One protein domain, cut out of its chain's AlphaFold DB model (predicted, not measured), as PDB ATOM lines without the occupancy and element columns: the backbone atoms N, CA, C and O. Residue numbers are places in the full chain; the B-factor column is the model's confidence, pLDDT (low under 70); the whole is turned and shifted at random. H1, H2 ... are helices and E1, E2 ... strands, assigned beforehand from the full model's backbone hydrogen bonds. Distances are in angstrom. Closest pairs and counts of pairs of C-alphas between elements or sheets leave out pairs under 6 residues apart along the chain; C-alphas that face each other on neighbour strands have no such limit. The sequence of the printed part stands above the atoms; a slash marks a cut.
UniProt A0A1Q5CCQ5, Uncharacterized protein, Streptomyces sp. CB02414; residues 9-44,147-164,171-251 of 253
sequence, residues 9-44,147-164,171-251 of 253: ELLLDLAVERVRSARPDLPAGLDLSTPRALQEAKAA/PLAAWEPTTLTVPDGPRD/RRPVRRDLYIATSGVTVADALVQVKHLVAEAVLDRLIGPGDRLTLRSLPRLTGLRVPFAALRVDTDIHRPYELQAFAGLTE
ATOM      1  N   GLU A   9      -5.086  11.920  43.571       90.50
ATOM      2  CA  GLU A   9      -4.667  12.293  44.927       90.50
ATOM      3  C   GLU A   9      -4.364  13.791  45.004       90.50
ATOM      4  O   GLU A   9      -4.859  14.476  45.894       90.50
ATOM      5  N   LEU A  10      -3.641  14.330  44.015       91.06
ATOM      6  CA  LEU A  10      -3.363  15.764  43.945       91.06
ATOM      7  C   LEU A  10      -4.649  16.584  43.784       91.06
ATOM      8  O   LEU A  10      -4.785  17.643  44.394       91.06
ATOM      9  N   LEU A  11      -5.590  16.122  42.955       93.06
ATOM     10  CA  LEU A  11      -6.879  16.794  42.783       93.06
ATOM     11  C   LEU A  11      -7.663  16.834  44.099       93.06
ATOM     12  O   LEU A  11      -8.247  17.868  44.431       93.06
ATOM     13  N   LEU A  12      -7.653  15.733  44.851       93.50
ATOM     14  CA  LEU A  12      -8.289  15.664  46.158       93.50
ATOM     15  C   LEU A  12      -7.622  16.616  47.153       93.50
ATOM     16  O   LEU A  12      -8.322  17.444  47.730       93.50
ATOM     17  N   ASP A  13      -6.295  16.571  47.287       92.88
ATOM     18  CA  ASP A  13      -5.536  17.447  48.188       92.88
ATOM     19  C   ASP A  13      -5.851  18.930  47.939       92.88
ATOM     20  O   ASP A  13      -6.180  19.666  48.870       92.88
ATOM     21  N   LEU A  14      -5.847  19.355  46.670       93.00
ATOM     22  CA  LEU A  14      -6.174  20.729  46.274       93.00
ATOM     23  C   LEU A  14      -7.621  21.107  46.614       93.00
ATOM     24  O   LEU A  14      -7.902  22.229  47.047       93.00
ATOM     25  N   ALA A  15      -8.566  20.186  46.423       93.19
ATOM     26  CA  ALA A  15      -9.965  20.434  46.741       93.19
ATOM     27  C   ALA A  15     -10.200  20.544  48.259       93.19
ATOM     28  O   ALA A  15     -10.982  21.397  48.695       93.19
ATOM     29  N   VAL A  16      -9.498  19.734  49.060       93.19
ATOM     30  CA  VAL A  16      -9.507  19.795  50.531       93.19
ATOM     31  C   VAL A  16      -8.878  21.092  51.031       93.19
ATOM     32  O   VAL A  16      -9.465  21.772  51.876       93.19
ATOM     33  N   GLU A  17      -7.714  21.464  50.498       92.12
ATOM     34  CA  GLU A  17      -7.018  22.703  50.853       92.12
ATOM     35  C   GLU A  17      -7.909  23.922  50.606       92.12
ATOM     36  O   GLU A  17      -8.057  24.771  51.487       92.12
ATOM     37  N   ARG A  18      -8.601  23.962  49.462       92.25
ATOM     38  CA  ARG A  18      -9.570  25.019  49.163       92.25
ATOM     39  C   ARG A  18     -10.694  25.088  50.200       92.25
ATOM     40  O   ARG A  18     -11.040  26.187  50.630       92.25
ATOM     41  N   VAL A  19     -11.266  23.950  50.611       91.50
ATOM     42  CA  VAL A  19     -12.310  23.918  51.657       91.50
ATOM     43  C   VAL A  19     -11.792  24.473  52.975       91.50
ATOM     44  O   VAL A  19     -12.435  25.348  53.550       91.50
ATOM     45  N   ARG A  20     -10.608  24.043  53.413       91.38
ATOM     46  CA  ARG A  20     -10.000  24.516  54.665       91.38
ATOM     47  C   ARG A  20      -9.628  25.998  54.616       91.38
ATOM     48  O   ARG A  20      -9.860  26.714  55.582       91.38
ATOM     49  N   SER A  21      -9.098  26.468  53.487       90.19
ATOM     50  CA  SER A  21      -8.757  27.878  53.269       90.19
ATOM     51  C   SER A  21      -9.998  28.774  53.279       90.19
ATOM     52  O   SER A  21      -9.996  29.844  53.887       90.19
ATOM     53  N   ALA A  22     -11.080  28.336  52.627       89.56
ATOM     54  CA  ALA A  22     -12.328  29.086  52.582       89.56
ATOM     55  C   ALA A  22     -13.089  29.044  53.911       89.56
ATOM     56  O   ALA A  22     -13.746  30.022  54.257       89.56
ATOM     57  N   ARG A  23     -13.017  27.938  54.657       89.25
ATOM     58  CA  ARG A  23     -13.764  27.717  55.900       89.25
ATOM     59  C   ARG A  23     -12.838  27.279  57.042       89.25
ATOM     60  O   ARG A  23     -12.879  26.120  57.462       89.25
ATOM     61  N   PRO A  24     -12.013  28.205  57.568       87.81
ATOM     62  CA  PRO A  24     -11.119  27.915  58.691       87.81
ATOM     63  C   PRO A  24     -11.875  27.622  59.997       87.81
ATOM     64  O   PRO A  24     -11.284  27.137  60.954       87.81
ATOM     65  N   ASP A  25     -13.176  27.918  60.038       86.81
ATOM     66  CA  ASP A  25     -14.096  27.637  61.140       86.81
ATOM     67  C   ASP A  25     -14.574  26.175  61.195       86.81
ATOM     68  O   ASP A  25     -15.213  25.787  62.174       86.81
ATOM     69  N   LEU A  26     -14.295  25.355  60.172       86.88
ATOM     70  CA  LEU A  26     -14.702  23.949  60.188       86.88
ATOM     71  C   LEU A  26     -13.924  23.147  61.234       86.88
ATOM     72  O   LEU A  26     -12.724  23.366  61.411       86.88
ATOM     73  N   PRO A  27     -14.569  22.158  61.882       88.31
ATOM     74  CA  PRO A  27     -13.878  21.257  62.790       88.31
ATOM     75  C   PRO A  27     -12.687  20.585  62.100       88.31
ATOM     76  O   PRO A  27     -12.829  20.017  61.017       88.31
ATOM     77  N   ALA A  28     -11.523  20.581  62.754       82.94
ATOM     78  CA  ALA A  28     -10.308  19.969  62.208       82.94
ATOM     79  C   ALA A  28     -10.472  18.466  61.891       82.94
ATOM     80  O   ALA A  28      -9.782  17.945  61.018       82.94
ATOM     81  N   GLY A  29     -11.395  17.786  62.585       83.62
ATOM     82  CA  GLY A  29     -11.731  16.375  62.387       83.62
ATOM     83  C   GLY A  29     -12.799  16.096  61.325       83.62
ATOM     84  O   GLY A  29     -13.230  14.952  61.219       83.62
ATOM     85  N   LEU A  30     -13.262  17.100  60.569       89.12
ATOM     86  CA  LEU A  30     -14.181  16.871  59.455       89.12
ATOM     87  C   LEU A  30     -13.496  16.006  58.388       89.12
ATOM     88  O   LEU A  30     -12.440  16.375  57.865       89.12
ATOM     89  N   ASP A  31     -14.109  14.869  58.058       91.75
ATOM     90  CA  ASP A  31     -13.591  13.984  57.021       91.75
ATOM     91  C   ASP A  31     -13.771  14.614  55.636       91.75
ATOM     92  O   ASP A  31     -14.881  14.900  55.193       91.75
ATOM     93  N   LEU A  32     -12.646  14.831  54.956       91.19
ATOM     94  CA  LEU A  32     -12.567  15.292  53.571       91.19
ATOM     95  C   LEU A  32     -11.645  14.376  52.744       91.19
ATOM     96  O   LEU A  32     -11.198  14.751  51.665       91.19
ATOM     97  N   SER A  33     -11.327  13.187  53.266       90.62
ATOM     98  CA  SER A  33     -10.299  12.280  52.742       90.62
ATOM     99  C   SER A  33     -10.712  11.515  51.485       90.62
ATOM    100  O   SER A  33      -9.913  10.768  50.925       90.62
ATOM    101  N   THR A  34     -11.952  11.686  51.022       91.38
ATOM    102  CA  THR A  34     -12.463  11.061  49.800       91.38
ATOM    103  C   THR A  34     -13.317  12.049  49.001       91.38
ATOM    104  O   THR A  34     -13.911  12.956  49.591       91.38
ATOM    105  N   PRO A  35     -13.461  11.871  47.670       90.06
ATOM    106  CA  PRO A  35     -14.362  12.694  46.858       90.06
ATOM    107  C   PRO A  35     -15.801  12.707  47.389       90.06
ATOM    108  O   PRO A  35     -16.455  13.747  47.383       90.06
ATOM    109  N   ARG A  36     -16.270  11.565  47.911       90.38
ATOM    110  CA  ARG A  36     -17.597  11.431  48.517       90.38
ATOM    111  C   ARG A  36     -17.721  12.239  49.809       90.38
ATOM    112  O   ARG A  36     -18.648  13.034  49.919       90.38
ATOM    113  N   ALA A  37     -16.786  12.082  50.746       90.88
ATOM    114  CA  ALA A  37     -16.794  12.838  52.002       90.88
ATOM    115  C   ALA A  37     -16.710  14.353  51.743       90.88
ATOM    116  O   ALA A  37     -17.445  15.143  52.333       90.88
ATOM    117  N   LEU A  38     -15.890  14.761  50.768       90.00
ATOM    118  CA  LEU A  38     -15.813  16.144  50.305       90.00
ATOM    119  C   LEU A  38     -17.152  16.648  49.736       90.00
ATOM    120  O   LEU A  38     -17.555  17.775  50.027       90.00
ATOM    121  N   GLN A  39     -17.837  15.844  48.919       88.81
ATOM    122  CA  GLN A  39     -19.144  16.189  48.360       88.81
ATOM    123  C   GLN A  39     -20.204  16.338  49.458       88.81
ATOM    124  O   GLN A  39     -20.936  17.329  49.470       88.81
ATOM    125  N   GLU A  40     -20.267  15.384  50.386       89.19
ATOM    126  CA  GLU A  40     -21.192  15.393  51.524       89.19
ATOM    127  C   GLU A  40     -20.943  16.614  52.420       89.19
ATOM    128  O   GLU A  40     -21.887  17.327  52.763       89.19
ATOM    129  N   ALA A  41     -19.678  16.939  52.701       88.50
ATOM    130  CA  ALA A  41     -19.306  18.148  53.425       88.50
ATOM    131  C   ALA A  41     -19.770  19.417  52.691       88.50
ATOM    132  O   ALA A  41     -20.427  20.265  53.287       88.50
ATOM    133  N   LYS A  42     -19.500  19.549  51.385       86.56
ATOM    134  CA  LYS A  42     -19.970  20.701  50.591       86.56
ATOM    135  C   LYS A  42     -21.495  20.832  50.609       86.56
ATOM    136  O   LYS A  42     -22.004  21.945  50.741       86.56
ATOM    137  N   ALA A  43     -22.218  19.719  50.495       84.44
ATOM    138  CA  ALA A  43     -23.677  19.701  50.542       84.44
ATOM    139  C   ALA A  43     -24.210  20.126  51.918       84.44
ATOM    140  O   ALA A  43     -25.124  20.946  51.986       84.44
ATOM    141  N   ALA A  44     -23.599  19.644  53.006       84.88
ATOM    142  CA  ALA A  44     -23.939  20.065  54.361       84.88
ATOM    143  C   ALA A  44     -23.720  21.573  54.548       84.88
ATOM    144  O   ALA A  44     -24.604  22.262  55.046       84.88
ATOM    145  N   PRO A 147     -23.269  22.329  25.384       96.19
ATOM    146  CA  PRO A 147     -21.857  22.013  25.570       96.19
ATOM    147  C   PRO A 147     -20.956  23.220  25.289       96.19
ATOM    148  O   PRO A 147     -21.229  24.020  24.385       96.19
ATOM    149  N   LEU A 148     -19.875  23.345  26.051       96.00
ATOM    150  CA  LEU A 148     -18.841  24.336  25.804       96.00
ATOM    151  C   LEU A 148     -17.999  23.894  24.599       96.00
ATOM    152  O   LEU A 148     -17.298  22.886  24.649       96.00
ATOM    153  N   ALA A 149     -18.080  24.642  23.499       94.75
ATOM    154  CA  ALA A 149     -17.243  24.397  22.326       94.75
ATOM    155  C   ALA A 149     -15.776  24.752  22.620       94.75
ATOM    156  O   ALA A 149     -15.511  25.606  23.461       94.75
ATOM    157  N   ALA A 150     -14.833  24.125  21.914       95.38
ATOM    158  CA  ALA A 150     -13.440  24.576  21.895       95.38
ATOM    159  C   ALA A 150     -13.306  25.915  21.145       95.38
ATOM    160  O   ALA A 150     -14.153  26.248  20.311       95.38
ATOM    161  N   TRP A 151     -12.246  26.672  21.431       95.88
ATOM    162  CA  TRP A 151     -11.959  27.958  20.790       95.88
ATOM    163  C   TRP A 151     -10.453  28.163  20.597       95.88
ATOM    164  O   TRP A 151      -9.628  27.520  21.248       95.88
ATOM    165  N   GLU A 152     -10.101  29.096  19.715       96.94
ATOM    166  CA  GLU A 152      -8.712  29.509  19.512       96.94
ATOM    167  C   GLU A 152      -8.180  30.308  20.711       96.94
ATOM    168  O   GLU A 152      -8.902  31.162  21.239       96.94
ATOM    169  N   PRO A 153      -6.920  30.097  21.140       98.12
ATOM    170  CA  PRO A 153      -6.343  30.824  22.262       98.12
ATOM    171  C   PRO A 153      -6.553  32.336  22.155       98.12
ATOM    172  O   PRO A 153      -6.199  32.961  21.157       98.12
ATOM    173  N   THR A 154      -7.123  32.929  23.202       98.19
ATOM    174  CA  THR A 154      -7.494  34.349  23.213       98.19
ATOM    175  C   THR A 154      -6.872  35.033  24.419       98.19
ATOM    176  O   THR A 154      -7.082  34.606  25.553       98.19
ATOM    177  N   THR A 155      -6.111  36.103  24.189       98.38
ATOM    178  CA  THR A 155      -5.499  36.894  25.262       98.38
ATOM    179  C   THR A 155      -6.343  38.119  25.584       98.38
ATOM    180  O   THR A 155      -6.677  38.892  24.688       98.38
ATOM    181  N   LEU A 156      -6.610  38.336  26.869       97.19
ATOM    182  CA  LEU A 156      -7.222  39.553  27.397       97.19
ATOM    183  C   LEU A 156      -6.280  40.261  28.373       97.19
ATOM    184  O   LEU A 156      -5.366  39.645  28.928       97.19
ATOM    185  N   THR A 157      -6.520  41.552  28.578       97.25
ATOM    186  CA  THR A 157      -5.883  42.343  29.636       97.25
ATOM    187  C   THR A 157      -6.893  42.537  30.756       97.25
ATOM    188  O   THR A 157      -8.032  42.920  30.493       97.25
ATOM    189  N   VAL A 158      -6.486  42.270  31.994       96.31
ATOM    190  CA  VAL A 158      -7.324  42.468  33.176       96.31
ATOM    191  C   VAL A 158      -7.592  43.964  33.348       96.31
ATOM    192  O   VAL A 158      -6.627  44.734  33.392       96.31
ATOM    193  N   PRO A 159      -8.866  44.389  33.437       92.00
ATOM    194  CA  PRO A 159      -9.209  45.798  33.573       92.00
ATOM    195  C   PRO A 159      -8.568  46.448  34.797       92.00
ATOM    196  O   PRO A 159      -8.346  45.799  35.825       92.00
ATOM    197  N   ASP A 160      -8.323  47.752  34.698       82.62
ATOM    198  CA  ASP A 160      -7.988  48.547  35.870       82.62
ATOM    199  C   ASP A 160      -9.161  48.514  36.860       82.62
ATOM    200  O   ASP A 160     -10.325  48.652  36.475       82.62
ATOM    201  N   GLY A 161      -8.861  48.314  38.145       70.06
ATOM    202  CA  GLY A 161      -9.851  48.496  39.205       70.06
ATOM    203  C   GLY A 161     -10.268  49.970  39.336       70.06
ATOM    204  O   GLY A 161      -9.688  50.844  38.683       70.06
ATOM    205  N   PRO A 162     -11.249  50.288  40.198       66.62
ATOM    206  CA  PRO A 162     -11.621  51.674  40.473       66.62
ATOM    207  C   PRO A 162     -10.391  52.508  40.863       66.62
ATOM    208  O   PRO A 162      -9.628  52.121  41.751       66.62
ATOM    209  N   ARG A 163     -10.210  53.657  40.198       58.16
ATOM    210  CA  ARG A 163      -9.041  54.547  40.362       58.16
ATOM    211  C   ARG A 163      -8.914  55.157  41.762       58.16
ATOM    212  O   ARG A 163      -7.846  55.652  42.099       58.16
ATOM    213  N   ASP A 164      -9.974  55.091  42.565       56.53
ATOM    214  CA  ASP A 164     -10.062  55.748  43.873       56.53
ATOM    215  C   ASP A 164      -9.389  54.964  45.009       56.53
ATOM    216  O   ASP A 164      -9.325  55.437  46.144       56.53
ATOM    217  N   ARG A 171       1.777  46.194  41.926       85.06
ATOM    218  CA  ARG A 171       2.494  45.033  41.400       85.06
ATOM    219  C   ARG A 171       2.669  45.218  39.890       85.06
ATOM    220  O   ARG A 171       1.748  45.661  39.211       85.06
ATOM    221  N   ARG A 172       3.843  44.855  39.359       89.12
ATOM    222  CA  ARG A 172       4.082  44.848  37.910       89.12
ATOM    223  C   ARG A 172       3.100  43.874  37.235       89.12
ATOM    224  O   ARG A 172       3.021  42.740  37.704       89.12
ATOM    225  N   PRO A 173       2.415  44.270  36.147       94.31
ATOM    226  CA  PRO A 173       1.589  43.358  35.368       94.31
ATOM    227  C   PRO A 173       2.379  42.172  34.823       94.31
ATOM    228  O   PRO A 173       3.515  42.344  34.370       94.31
ATOM    229  N   VAL A 174       1.771  40.988  34.817       96.88
ATOM    230  CA  VAL A 174       2.429  39.754  34.359       96.88
ATOM    231  C   VAL A 174       1.559  38.962  33.396       96.88
ATOM    232  O   VAL A 174       0.406  39.311  33.142       96.88
ATOM    233  N   ARG A 175       2.123  37.893  32.832       98.25
ATOM    234  CA  ARG A 175       1.432  37.009  31.894       98.25
ATOM    235  C   ARG A 175       1.146  35.663  32.537       98.25
ATOM    236  O   ARG A 175       2.007  35.117  33.216       98.25
ATOM    237  N   ARG A 176      -0.057  35.136  32.311       98.38
ATOM    238  CA  ARG A 176      -0.462  33.782  32.714       98.38
ATOM    239  C   ARG A 176      -1.363  33.160  31.662       98.38
ATOM    240  O   ARG A 176      -2.061  33.867  30.932       98.38
ATOM    241  N   ASP A 177      -1.400  31.839  31.648       98.50
ATOM    242  CA  ASP A 177      -2.382  31.081  30.888       98.50
ATOM    243  C   ASP A 177      -3.513  30.607  31.815       98.50
ATOM    244  O   ASP A 177      -3.280  30.194  32.953       98.50
ATOM    245  N   LEU A 178      -4.746  30.657  31.309       98.56
ATOM    246  CA  LEU A 178      -5.946  30.106  31.937       98.56
ATOM    247  C   LEU A 178      -6.460  28.952  31.069       98.56
ATOM    248  O   LEU A 178      -7.095  29.166  30.035       98.56
ATOM    249  N   TYR A 179      -6.169  27.725  31.488       98.44
ATOM    250  CA  TYR A 179      -6.635  26.503  30.838       98.44
ATOM    251  C   TYR A 179      -8.038  26.148  31.320       98.44
ATOM    252  O   TYR A 179      -8.304  26.206  32.518       98.44
ATOM    253  N   ILE A 180      -8.927  25.762  30.406       98.31
ATOM    254  CA  ILE A 180     -10.335  25.461  30.698       98.31
ATOM    255  C   ILE A 180     -10.723  24.144  30.015       98.31
ATOM    256  O   ILE A 180     -10.500  23.975  28.813       98.31
ATOM    257  N   ALA A 181     -11.289  23.213  30.790       97.12
ATOM    258  CA  ALA A 181     -11.807  21.942  30.292       97.12
ATOM    259  C   ALA A 181     -13.100  22.157  29.495       97.12
ATOM    260  O   ALA A 181     -13.974  22.910  29.925       97.12
ATOM    261  N   THR A 182     -13.255  21.456  28.373       96.62
ATOM    262  CA  THR A 182     -14.467  21.522  27.535       96.62
ATOM    263  C   THR A 182     -15.247  20.208  27.478       96.62
ATOM    264  O   THR A 182     -16.460  20.219  27.275       96.62
ATOM    265  N   SER A 183     -14.598  19.056  27.681       94.19
ATOM    266  CA  SER A 183     -15.263  17.750  27.612       94.19
ATOM    267  C   SER A 183     -16.220  17.563  28.785       94.19
ATOM    268  O   SER A 183     -15.787  17.555  29.934       94.19
ATOM    269  N   GLY A 184     -17.501  17.328  28.491       91.56
ATOM    270  CA  GLY A 184     -18.528  17.134  29.523       91.56
ATOM    271  C   GLY A 184     -18.845  18.402  30.320       91.56
ATOM    272  O   GLY A 184     -19.399  18.309  31.405       91.56
ATOM    273  N   VAL A 185     -18.475  19.579  29.803       94.94
ATOM    274  CA  VAL A 185     -18.701  20.876  30.450       94.94
ATOM    275  C   VAL A 185     -19.753  21.640  29.654       94.94
ATOM    276  O   VAL A 185     -19.591  21.865  28.452       94.94
ATOM    277  N   THR A 186     -20.845  22.046  30.301       96.00
ATOM    278  CA  THR A 186     -21.831  22.954  29.699       96.00
ATOM    279  C   THR A 186     -21.398  24.416  29.837       96.00
ATOM    280  O   THR A 186     -20.483  24.750  30.590       96.00
ATOM    281  N   VAL A 187     -22.068  25.328  29.131       96.50
ATOM    282  CA  VAL A 187     -21.856  26.773  29.312       96.50
ATOM    283  C   VAL A 187     -22.124  27.196  30.760       96.50
ATOM    284  O   VAL A 187     -21.369  28.004  31.295       96.50
ATOM    285  N   ALA A 188     -23.155  26.648  31.411       95.44
ATOM    286  CA  ALA A 188     -23.431  26.944  32.817       95.44
ATOM    287  C   ALA A 188     -22.315  26.445  33.748       95.44
ATOM    288  O   ALA A 188     -21.895  27.188  34.637       95.44
ATOM    289  N   ASP A 189     -21.787  25.242  33.510       95.06
ATOM    290  CA  ASP A 189     -20.658  24.713  34.286       95.06
ATOM    291  C   ASP A 189     -19.423  25.595  34.115       95.06
ATOM    292  O   ASP A 189     -18.809  26.005  35.097       95.06
ATOM    293  N   ALA A 190     -19.084  25.950  32.874       95.56
ATOM    294  CA  ALA A 190     -17.954  26.819  32.571       95.56
ATOM    295  C   ALA A 190     -18.081  28.168  33.283       95.56
ATOM    296  O   ALA A 190     -17.140  28.627  33.931       95.56
ATOM    297  N   LEU A 191     -19.268  28.771  33.209       95.62
ATOM    298  CA  LEU A 191     -19.585  30.038  33.848       95.62
ATOM    299  C   LEU A 191     -19.326  29.960  35.356       95.62
ATOM    300  O   LEU A 191     -18.616  30.808  35.895       95.62
ATOM    301  N   VAL A 192     -19.827  28.921  36.027       95.19
ATOM    302  CA  VAL A 192     -19.640  28.713  37.469       95.19
ATOM    303  C   VAL A 192     -18.175  28.435  37.810       95.19
ATOM    304  O   VAL A 192     -17.588  29.129  38.644       95.19
ATOM    305  N   GLN A 193     -17.565  27.435  37.175       96.06
ATOM    306  CA  GLN A 193     -16.244  26.930  37.554       96.06
ATOM    307  C   GLN A 193     -15.132  27.933  37.245       96.06
ATOM    308  O   GLN A 193     -14.277  28.185  38.099       96.06
ATOM    309  N   VAL A 194     -15.167  28.557  36.064       97.62
ATOM    310  CA  VAL A 194     -14.193  29.587  35.686       97.62
ATOM    311  C   VAL A 194     -14.363  30.816  36.568       97.62
ATOM    312  O   VAL A 194     -13.366  31.351  37.045       97.62
ATOM    313  N   LYS A 195     -15.603  31.229  36.865       97.50
ATOM    314  CA  LYS A 195     -15.834  32.363  37.762       97.50
ATOM    315  C   LYS A 195     -15.236  32.121  39.138       97.50
ATOM    316  O   LYS A 195     -14.588  33.018  39.658       97.50
ATOM    317  N   HIS A 196     -15.451  30.946  39.731       96.62
ATOM    318  CA  HIS A 196     -14.880  30.632  41.044       96.62
ATOM    319  C   HIS A 196     -13.357  30.743  41.032       96.62
ATOM    320  O   HIS A 196     -12.799  31.423  41.887       96.62
ATOM    321  N   LEU A 197     -12.698  30.152  40.027       98.06
ATOM    322  CA  LEU A 197     -11.244  30.240  39.891       98.06
ATOM    323  C   LEU A 197     -10.766  31.687  39.763       98.06
ATOM    324  O   LEU A 197      -9.843  32.093  40.458       98.06
ATOM    325  N   VAL A 198     -11.384  32.455  38.866       98.31
ATOM    326  CA  VAL A 198     -10.977  33.832  38.574       98.31
ATOM    327  C   VAL A 198     -11.222  34.738  39.778       98.31
ATOM    328  O   VAL A 198     -10.329  35.487  40.161       98.31
ATOM    329  N   ALA A 199     -12.392  34.641  40.409       97.94
ATOM    330  CA  ALA A 199     -12.715  35.420  41.597       97.94
ATOM    331  C   ALA A 199     -11.730  35.126  42.735       97.94
ATOM    332  O   ALA A 199     -11.156  36.053  43.296       97.94
ATOM    333  N   GLU A 200     -11.480  33.851  43.040       97.31
ATOM    334  CA  GLU A 200     -10.541  33.454  44.097       97.31
ATOM    335  C   GLU A 200      -9.108  33.879  43.769       97.31
ATOM    336  O   GLU A 200      -8.432  34.437  44.627       97.31
ATOM    337  N   ALA A 201      -8.669  33.741  42.517       97.62
ATOM    338  CA  ALA A 201      -7.349  34.194  42.094       97.62
ATOM    339  C   ALA A 201      -7.175  35.721  42.193       97.62
ATOM    340  O   ALA A 201      -6.072  36.188  42.484       97.62
ATOM    341  N   VAL A 202      -8.230  36.514  41.982       97.06
ATOM    342  CA  VAL A 202      -8.195  37.965  42.236       97.06
ATOM    343  C   VAL A 202      -8.149  38.253  43.740       97.06
ATOM    344  O   VAL A 202      -7.330  39.061  44.179       97.06
ATOM    345  N   LEU A 203      -8.974  37.574  44.544       95.19
ATOM    346  CA  LEU A 203      -8.986  37.726  46.006       95.19
ATOM    347  C   LEU A 203      -7.631  37.360  46.637       95.19
ATOM    348  O   LEU A 203      -7.167  38.048  47.545       95.19
ATOM    349  N   ASP A 204      -6.969  36.332  46.107       94.19
ATOM    350  CA  ASP A 204      -5.636  35.878  46.514       94.19
ATOM    351  C   ASP A 204      -4.498  36.688  45.866       94.19
ATOM    352  O   ASP A 204      -3.321  36.395  46.071       94.19
ATOM    353  N   ARG A 205      -4.835  37.743  45.106       94.50
ATOM    354  CA  ARG A 205      -3.893  38.655  44.430       94.50
ATOM    355  C   ARG A 205      -2.962  37.961  43.428       94.50
ATOM    356  O   ARG A 205      -1.911  38.502  43.079       94.50
ATOM    357  N   LEU A 206      -3.356  36.788  42.931       96.06
ATOM    358  CA  LEU A 206      -2.695  36.114  41.816       96.06
ATOM    359  C   LEU A 206      -2.993  36.845  40.508       96.06
ATOM    360  O   LEU A 206      -2.087  37.038  39.707       96.06
ATOM    361  N   ILE A 207      -4.236  37.286  40.313       97.06
ATOM    362  CA  ILE A 207      -4.655  38.110  39.176       97.06
ATOM    363  C   ILE A 207      -4.838  39.551  39.657       97.06
ATOM    364  O   ILE A 207      -5.555  39.797  40.626       97.06
ATOM    365  N   GLY A 208      -4.210  40.506  38.972       94.94
ATOM    366  CA  GLY A 208      -4.353  41.932  39.258       94.94
ATOM    367  C   GLY A 208      -4.548  42.795  38.006       94.94
ATOM    368  O   GLY A 208      -4.425  42.294  36.887       94.94
ATOM    369  N   PRO A 209      -4.840  44.097  38.189       94.44
ATOM    370  CA  PRO A 209      -4.952  45.070  37.105       94.44
ATOM    371  C   PRO A 209      -3.784  45.018  36.116       94.44
ATOM    372  O   PRO A 209      -2.621  44.937  36.516       94.44
ATOM    373  N   GLY A 210      -4.095  45.066  34.822       95.00
ATOM    374  CA  GLY A 210      -3.110  45.065  33.741       95.00
ATOM    375  C   GLY A 210      -2.491  43.701  33.416       95.00
ATOM    376  O   GLY A 210      -1.820  43.589  32.385       95.00
ATOM    377  N   ASP A 211      -2.703  42.663  34.238       97.44
ATOM    378  CA  ASP A 211      -2.237  41.307  33.928       97.44
ATOM    379  C   ASP A 211      -2.793  40.840  32.577       97.44
ATOM    380  O   ASP A 211      -3.917  41.165  32.191       97.44
ATOM    381  N   ARG A 212      -2.014  40.043  31.844       98.25
ATOM    382  CA  ARG A 212      -2.444  39.442  30.578       98.25
ATOM    383  C   ARG A 212      -2.762  37.972  30.793       98.25
ATOM    384  O   ARG A 212      -1.878  37.200  31.162       98.25
ATOM    385  N   LEU A 213      -4.003  37.592  30.514       98.50
ATOM    386  CA  LEU A 213      -4.485  36.219  30.642       98.50
ATOM    387  C   LEU A 213      -4.753  35.644  29.255       98.50
ATOM    388  O   LEU A 213      -5.570  36.190  28.515       98.50
ATOM    389  N   THR A 214      -4.086  34.549  28.899       98.69
ATOM    390  CA  THR A 214      -4.394  33.801  27.671       98.69
ATOM    391  C   THR A 214      -5.300  32.628  28.004       98.69
ATOM    392  O   THR A 214      -4.892  31.681  28.671       98.69
ATOM    393  N   LEU A 215      -6.539  32.684  27.530       98.62
ATOM    394  CA  LEU A 215      -7.526  31.633  27.715       98.62
ATOM    395  C   LEU A 215      -7.290  30.535  26.686       98.62
ATOM    396  O   LEU A 215      -7.244  30.806  25.485       98.62
ATOM    397  N   ARG A 216      -7.193  29.292  27.154       98.44
ATOM    398  CA  ARG A 216      -6.965  28.111  26.319       98.44
ATOM    399  C   ARG A 216      -8.007  27.046  26.624       98.44
ATOM    400  O   ARG A 216      -8.173  26.660  27.779       98.44
ATOM    401  N   SER A 217      -8.669  26.538  25.590       97.69
ATOM    402  CA  SER A 217      -9.543  25.372  25.724       97.69
ATOM    403  C   SER A 217      -8.762  24.077  25.559       97.69
ATOM    404  O   SER A 217      -7.987  23.945  24.612       97.69
ATOM    405  N   LEU A 218      -9.023  23.098  26.420       96.75
ATOM    406  CA  LEU A 218      -8.578  21.717  26.252       96.75
ATOM    407  C   LEU A 218      -9.745  20.772  26.536       96.75
ATOM    408  O   LEU A 218     -10.558  21.078  27.405       96.75
ATOM    409  N   PRO A 219      -9.823  19.592  25.894       95.38
ATOM    410  CA  PRO A 219     -10.849  18.612  26.236       95.38
ATOM    411  C   PRO A 219     -10.822  18.255  27.726       95.38
ATOM    412  O   PRO A 219     -11.852  18.298  28.393       95.38
ATOM    413  N   ARG A 220      -9.632  17.962  28.262       93.50
ATOM    414  CA  ARG A 220      -9.379  17.718  29.686       93.50
ATOM    415  C   ARG A 220      -8.038  18.335  30.073       93.50
ATOM    416  O   ARG A 220      -7.125  18.390  29.252       93.50
ATOM    417  N   LEU A 221      -7.902  18.762  31.326       93.69
ATOM    418  CA  LEU A 221      -6.631  19.225  31.891       93.69
ATOM    419  C   LEU A 221      -5.806  18.004  32.327       93.69
ATOM    420  O   LEU A 221      -5.619  17.752  33.509       93.69
ATOM    421  N   THR A 222      -5.353  17.201  31.368       87.06
ATOM    422  CA  THR A 222      -4.486  16.039  31.603       87.06
ATOM    423  C   THR A 222      -3.230  16.146  30.743       87.06
ATOM    424  O   THR A 222      -3.242  16.752  29.675       87.06
ATOM    425  N   GLY A 223      -2.106  15.605  31.225       82.88
ATOM    426  CA  GLY A 223      -0.836  15.610  30.481       82.88
ATOM    427  C   GLY A 223      -0.135  16.972  30.363       82.88
ATOM    428  O   GLY A 223       0.916  17.058  29.731       82.88
ATOM    429  N   LEU A 224      -0.670  18.024  30.987       86.06
ATOM    430  CA  LEU A 224      -0.031  19.337  31.036       86.06
ATOM    431  C   LEU A 224       1.205  19.307  31.936       86.06
ATOM    432  O   LEU A 224       1.168  18.784  33.047       86.06
ATOM    433  N   ARG A 225       2.302  19.890  31.444       84.94
ATOM    434  CA  ARG A 225       3.588  20.001  32.153       84.94
ATOM    435  C   ARG A 225       3.909  21.440  32.565       84.94
ATOM    436  O   ARG A 225       5.075  21.809  32.658       84.94
ATOM    437  N   VAL A 226       2.876  22.253  32.765       89.06
ATOM    438  CA  VAL A 226       3.008  23.640  33.230       89.06
ATOM    439  C   VAL A 226       2.756  23.706  34.735       89.06
ATOM    440  O   VAL A 226       1.907  22.961  35.234       89.06
ATOM    441  N   PRO A 227       3.470  24.565  35.475       92.12
ATOM    442  CA  PRO A 227       3.163  24.789  36.876       92.12
ATOM    443  C   PRO A 227       1.879  25.621  37.011       92.12
ATOM    444  O   PRO A 227       1.674  26.606  36.294       92.12
ATOM    445  N   PHE A 228       1.004  25.208  37.927       94.62
ATOM    446  CA  PHE A 228      -0.256  25.888  38.219       94.62
ATOM    447  C   PHE A 228      -0.155  26.668  39.524       94.62
ATOM    448  O   PHE A 228       0.176  26.094  40.557       94.62
ATOM    449  N   ALA A 229      -0.511  27.952  39.475       95.69
ATOM    450  CA  ALA A 229      -0.690  28.782  40.661       95.69
ATOM    451  C   ALA A 229      -2.043  28.518  41.339       95.69
ATOM    452  O   ALA A 229      -2.162  28.664  42.550       95.69
ATOM    453  N   ALA A 230      -3.066  28.138  40.563       96.06
ATOM    454  CA  ALA A 230      -4.378  27.770  41.087       96.06
ATOM    455  C   ALA A 230      -5.090  26.774  40.161       96.06
ATOM    456  O   ALA A 230      -4.978  26.850  38.936       96.06
ATOM    457  N   LEU A 231      -5.869  25.863  40.748       96.50
ATOM    458  CA  LEU A 231      -6.677  24.872  40.035       96.50
ATOM    459  C   LEU A 231      -8.096  24.855  40.592       96.50
ATOM    460  O   LEU A 231      -8.308  24.825  41.803       96.50
ATOM    461  N   ARG A 232      -9.081  24.814  39.696       96.19
ATOM    462  CA  ARG A 232     -10.475  24.581  40.059       96.19
ATOM    463  C   ARG A 232     -10.795  23.108  39.914       96.19
ATOM    464  O   ARG A 232     -11.024  22.626  38.806       96.19
ATOM    465  N   VAL A 233     -10.843  22.429  41.051       94.94
ATOM    466  CA  VAL A 233     -11.227  21.023  41.152       94.94
ATOM    467  C   VAL A 233     -12.620  20.907  41.761       94.94
ATOM    468  O   VAL A 233     -12.927  21.561  42.765       94.94
ATOM    469  N   ASP A 234     -13.465  20.074  41.161       91.31
ATOM    470  CA  ASP A 234     -14.733  19.659  41.758       91.31
ATOM    471  C   ASP A 234     -15.117  18.233  41.348       91.31
ATOM    472  O   ASP A 234     -14.421  17.617  40.536       91.31
ATOM    473  N   THR A 235     -16.197  17.702  41.924       87.25
ATOM    474  CA  THR A 235     -16.763  16.421  41.494       87.25
ATOM    475  C   THR A 235     -17.299  16.526  40.068       87.25
ATOM    476  O   THR A 235     -17.919  17.523  39.690       87.25
ATOM    477  N   ASP A 236     -17.054  15.495  39.261       82.44
ATOM    478  CA  ASP A 236     -17.638  15.381  37.926       82.44
ATOM    479  C   ASP A 236     -19.152  15.146  38.074       82.44
ATOM    480  O   ASP A 236     -19.595  14.203  38.728       82.44
ATOM    481  N   ILE A 237     -19.975  16.010  37.476       74.56
ATOM    482  CA  ILE A 237     -21.438  15.904  37.561       74.56
ATOM    483  C   ILE A 237     -21.966  14.606  36.927       74.56
ATOM    484  O   ILE A 237     -23.007  14.091  37.333       74.56
ATOM    485  N   HIS A 238     -21.243  14.053  35.952       77.69
ATOM    486  CA  HIS A 238     -21.568  12.790  35.299       77.69
ATOM    487  C   HIS A 238     -20.964  11.584  36.024       77.69
ATOM    488  O   HIS A 238     -21.402  10.452  35.808       77.69
ATOM    489  N   ARG A 239     -19.964  11.818  36.879       83.56
ATOM    490  CA  ARG A 239     -19.269  10.807  37.679       83.56
ATOM    491  C   ARG A 239     -19.011  11.367  39.079       83.56
ATOM    492  O   ARG A 239     -17.883  11.728  39.392       83.56
ATOM    493  N   PRO A 240     -20.035  11.430  39.947       77.06
ATOM    494  CA  PRO A 240     -19.968  12.181  41.208       77.06
ATOM    495  C   PRO A 240     -18.893  11.690  42.189       77.06
ATOM    496  O   PRO A 240     -18.541  12.405  43.122       77.06
ATOM    497  N   TYR A 241     -18.350  10.492  41.970       81.12
ATOM    498  CA  TYR A 241     -17.266   9.910  42.760       81.12
ATOM    499  C   TYR A 241     -15.866  10.148  42.166       81.12
ATOM    500  O   TYR A 241     -14.877   9.720  42.756       81.12
ATOM    501  N   GLU A 242     -15.769  10.830  41.024       88.69
ATOM    502  CA  GLU A 242     -14.518  11.239  40.387       88.69
ATOM    503  C   GLU A 242     -14.331  12.757  40.528       88.69
ATOM    504  O   GLU A 242     -15.282  13.536  40.447       88.69
ATOM    505  N   LEU A 243     -13.083  13.182  40.738       91.75
ATOM    506  CA  LEU A 243     -12.709  14.594  40.706       91.75
ATOM    507  C   LEU A 243     -12.193  14.972  39.322       91.75
ATOM    508  O   LEU A 243     -11.444  14.223  38.694       91.75
ATOM    509  N   GLN A 244     -12.536  16.180  38.887       92.81
ATOM    510  CA  GLN A 244     -12.063  16.766  37.642       92.81
ATOM    511  C   GLN A 244     -11.522  18.179  37.881       92.81
ATOM    512  O   GLN A 244     -12.125  18.993  38.582       92.81
ATOM    513  N   ALA A 245     -10.392  18.494  37.241       95.19
ATOM    514  CA  ALA A 245      -9.928  19.868  37.084       95.19
ATOM    515  C   ALA A 245     -10.696  20.547  35.936       95.19
ATOM    516  O   ALA A 245     -10.530  20.192  34.768       95.19
ATOM    517  N   PHE A 246     -11.537  21.524  36.269       96.62
ATOM    518  CA  PHE A 246     -12.341  22.285  35.307       96.62
ATOM    519  C   PHE A 246     -11.581  23.464  34.705       96.62
ATOM    520  O   PHE A 246     -11.794  23.806  33.543       96.62
ATOM    521  N   ALA A 247     -10.700  24.088  35.484       97.75
ATOM    522  CA  ALA A 247      -9.866  25.183  35.019       97.75
ATOM    523  C   ALA A 247      -8.557  25.258  35.814       97.75
ATOM    524  O   ALA A 247      -8.493  24.798  36.955       97.75
ATOM    525  N   GLY A 248      -7.519  25.846  35.225       97.69
ATOM    526  CA  GLY A 248      -6.213  26.013  35.854       97.69
ATOM    527  C   GLY A 248      -5.532  27.298  35.412       97.69
ATOM    528  O   GLY A 248      -5.427  27.564  34.217       97.69
ATOM    529  N   LEU A 249      -5.064  28.078  36.381       98.31
ATOM    530  CA  LEU A 249      -4.271  29.285  36.181       98.31
ATOM    531  C   LEU A 249      -2.795  28.936  36.379       98.31
ATOM    532  O   LEU A 249      -2.422  28.413  37.434       98.31
ATOM    533  N   THR A 250      -1.955  29.210  35.386       97.94
ATOM    534  CA  THR A 250      -0.515  28.951  35.504       97.94
ATOM    535  C   THR A 250       0.152  29.892  36.496       97.94
ATOM    536  O   THR A 250      -0.389  30.931  36.876       97.94
ATOM    537  N   GLU A 251       1.375  29.561  36.880       96.38
ATOM    538  CA  GLU A 251       2.298  30.569  37.395       96.38
ATOM    539  C   GLU A 251       2.622  31.631  36.329       96.38
ATOM    540  O   GLU A 251       2.180  31.550  35.177       96.38
TER     541      GLU A 251
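What this domain is: This is residues 9 to 44, 147 to 164 and 171 to 251 of the 253 residues of an uncharacterized protein of Streptomyces sp. CB02414 (UniProt A0A1Q5CCQ5). A strongly twisted sheet of five strands has H3 over one face of its E5 and E4 side and H1 crossing the other face of that same side; no helix covers E1 and E3. H2 sits beside H1, near the turn of the hairpin E4 and E5, and a long loop joins these two helices. The printed part has 135 residues, with three named helices and five named strands in the order H1 H2 E1 E2 H3 E3 E4 E5. The sheet is mixed, in the order E1 E3 E2 E5 E4, and the class is mixed, helices and strands. The whole is compact, with a radius of gyration of the C-alphas of 15.7 A and spans of 42 by 36 by 28 A.

Where its parts are: Find C-alpha 9 at (-4.667, 12.293, 44.927); from there H1, residues 9 to 22, runs 20.0 A. H2, residues 35 to 44, measures 14.2 A. E1 is residues 154 to 157, 10.4 A long, and E2 is residues 175 to 181, 20.1 A. Look next at C-alpha 187, at (-21.856, 26.773, 29.312), where H3, residues 187 to 203, begins its 23.8 A. E3, residues 212 to 218, spans 19.2 A, and E4, residues 228 to 236, spans 20.3 A. E5, residues 239 to 250, spans 26.2 A, bends by 75 degrees at residue 242 and ends at C-alpha 250, at (-0.515, 28.951, 35.504).

How they stand to each other: Start at H1, on the sheet at a height of 8.2 A, over E5 and E4; its closest C-alphas to E4 are those of Ala 15 and Val 233, 5.8 A. H1 and H2 are close but not clearly touching, C-alphas 12 and 35 being 6.8 A apart, at a shallow tilt of 20 degrees, the same way. H2 is on the sheet, on the same face as H3. H3 runs slantwise to the strands, at 35 degrees to E4 on the local plane; with H1 on the opposite face, they make three layers, helices on both faces of a sheet. Its closest C-alphas to E4 are those of Leu 197 and Arg 232, 5.7 A. E2, H3 and E3 form a strand-helix-strand unit, two parallel neighbour strands with a helix between, and its crossover is right-handed. Look for N 178 and O 214 at 2.8 A between E2 and E3. The other neighbours are antiparallel: N 156 and O 213 are 2.9 A apart in E1 and E3, N 179 and O 248 2.8 A in E2 and E5, N 232 and O 247 2.8 A in the hairpin E4 and E5. In H1, H2 and H3 every O i to N i+4 pair is within hydrogen-bond range.

The domain as a whole: The C-alphas farthest apart are those of Asp 164 and Tyr 241, 46.4 A. Residues 45 to 146 and 165 to 170 are not printed; the gaps between C-alphas are 28.9 A and 16.7 A. The link from H1 to H2 is long. Residues 162 to 164 have pLDDT under 70; the mean of the printed part is 92.0.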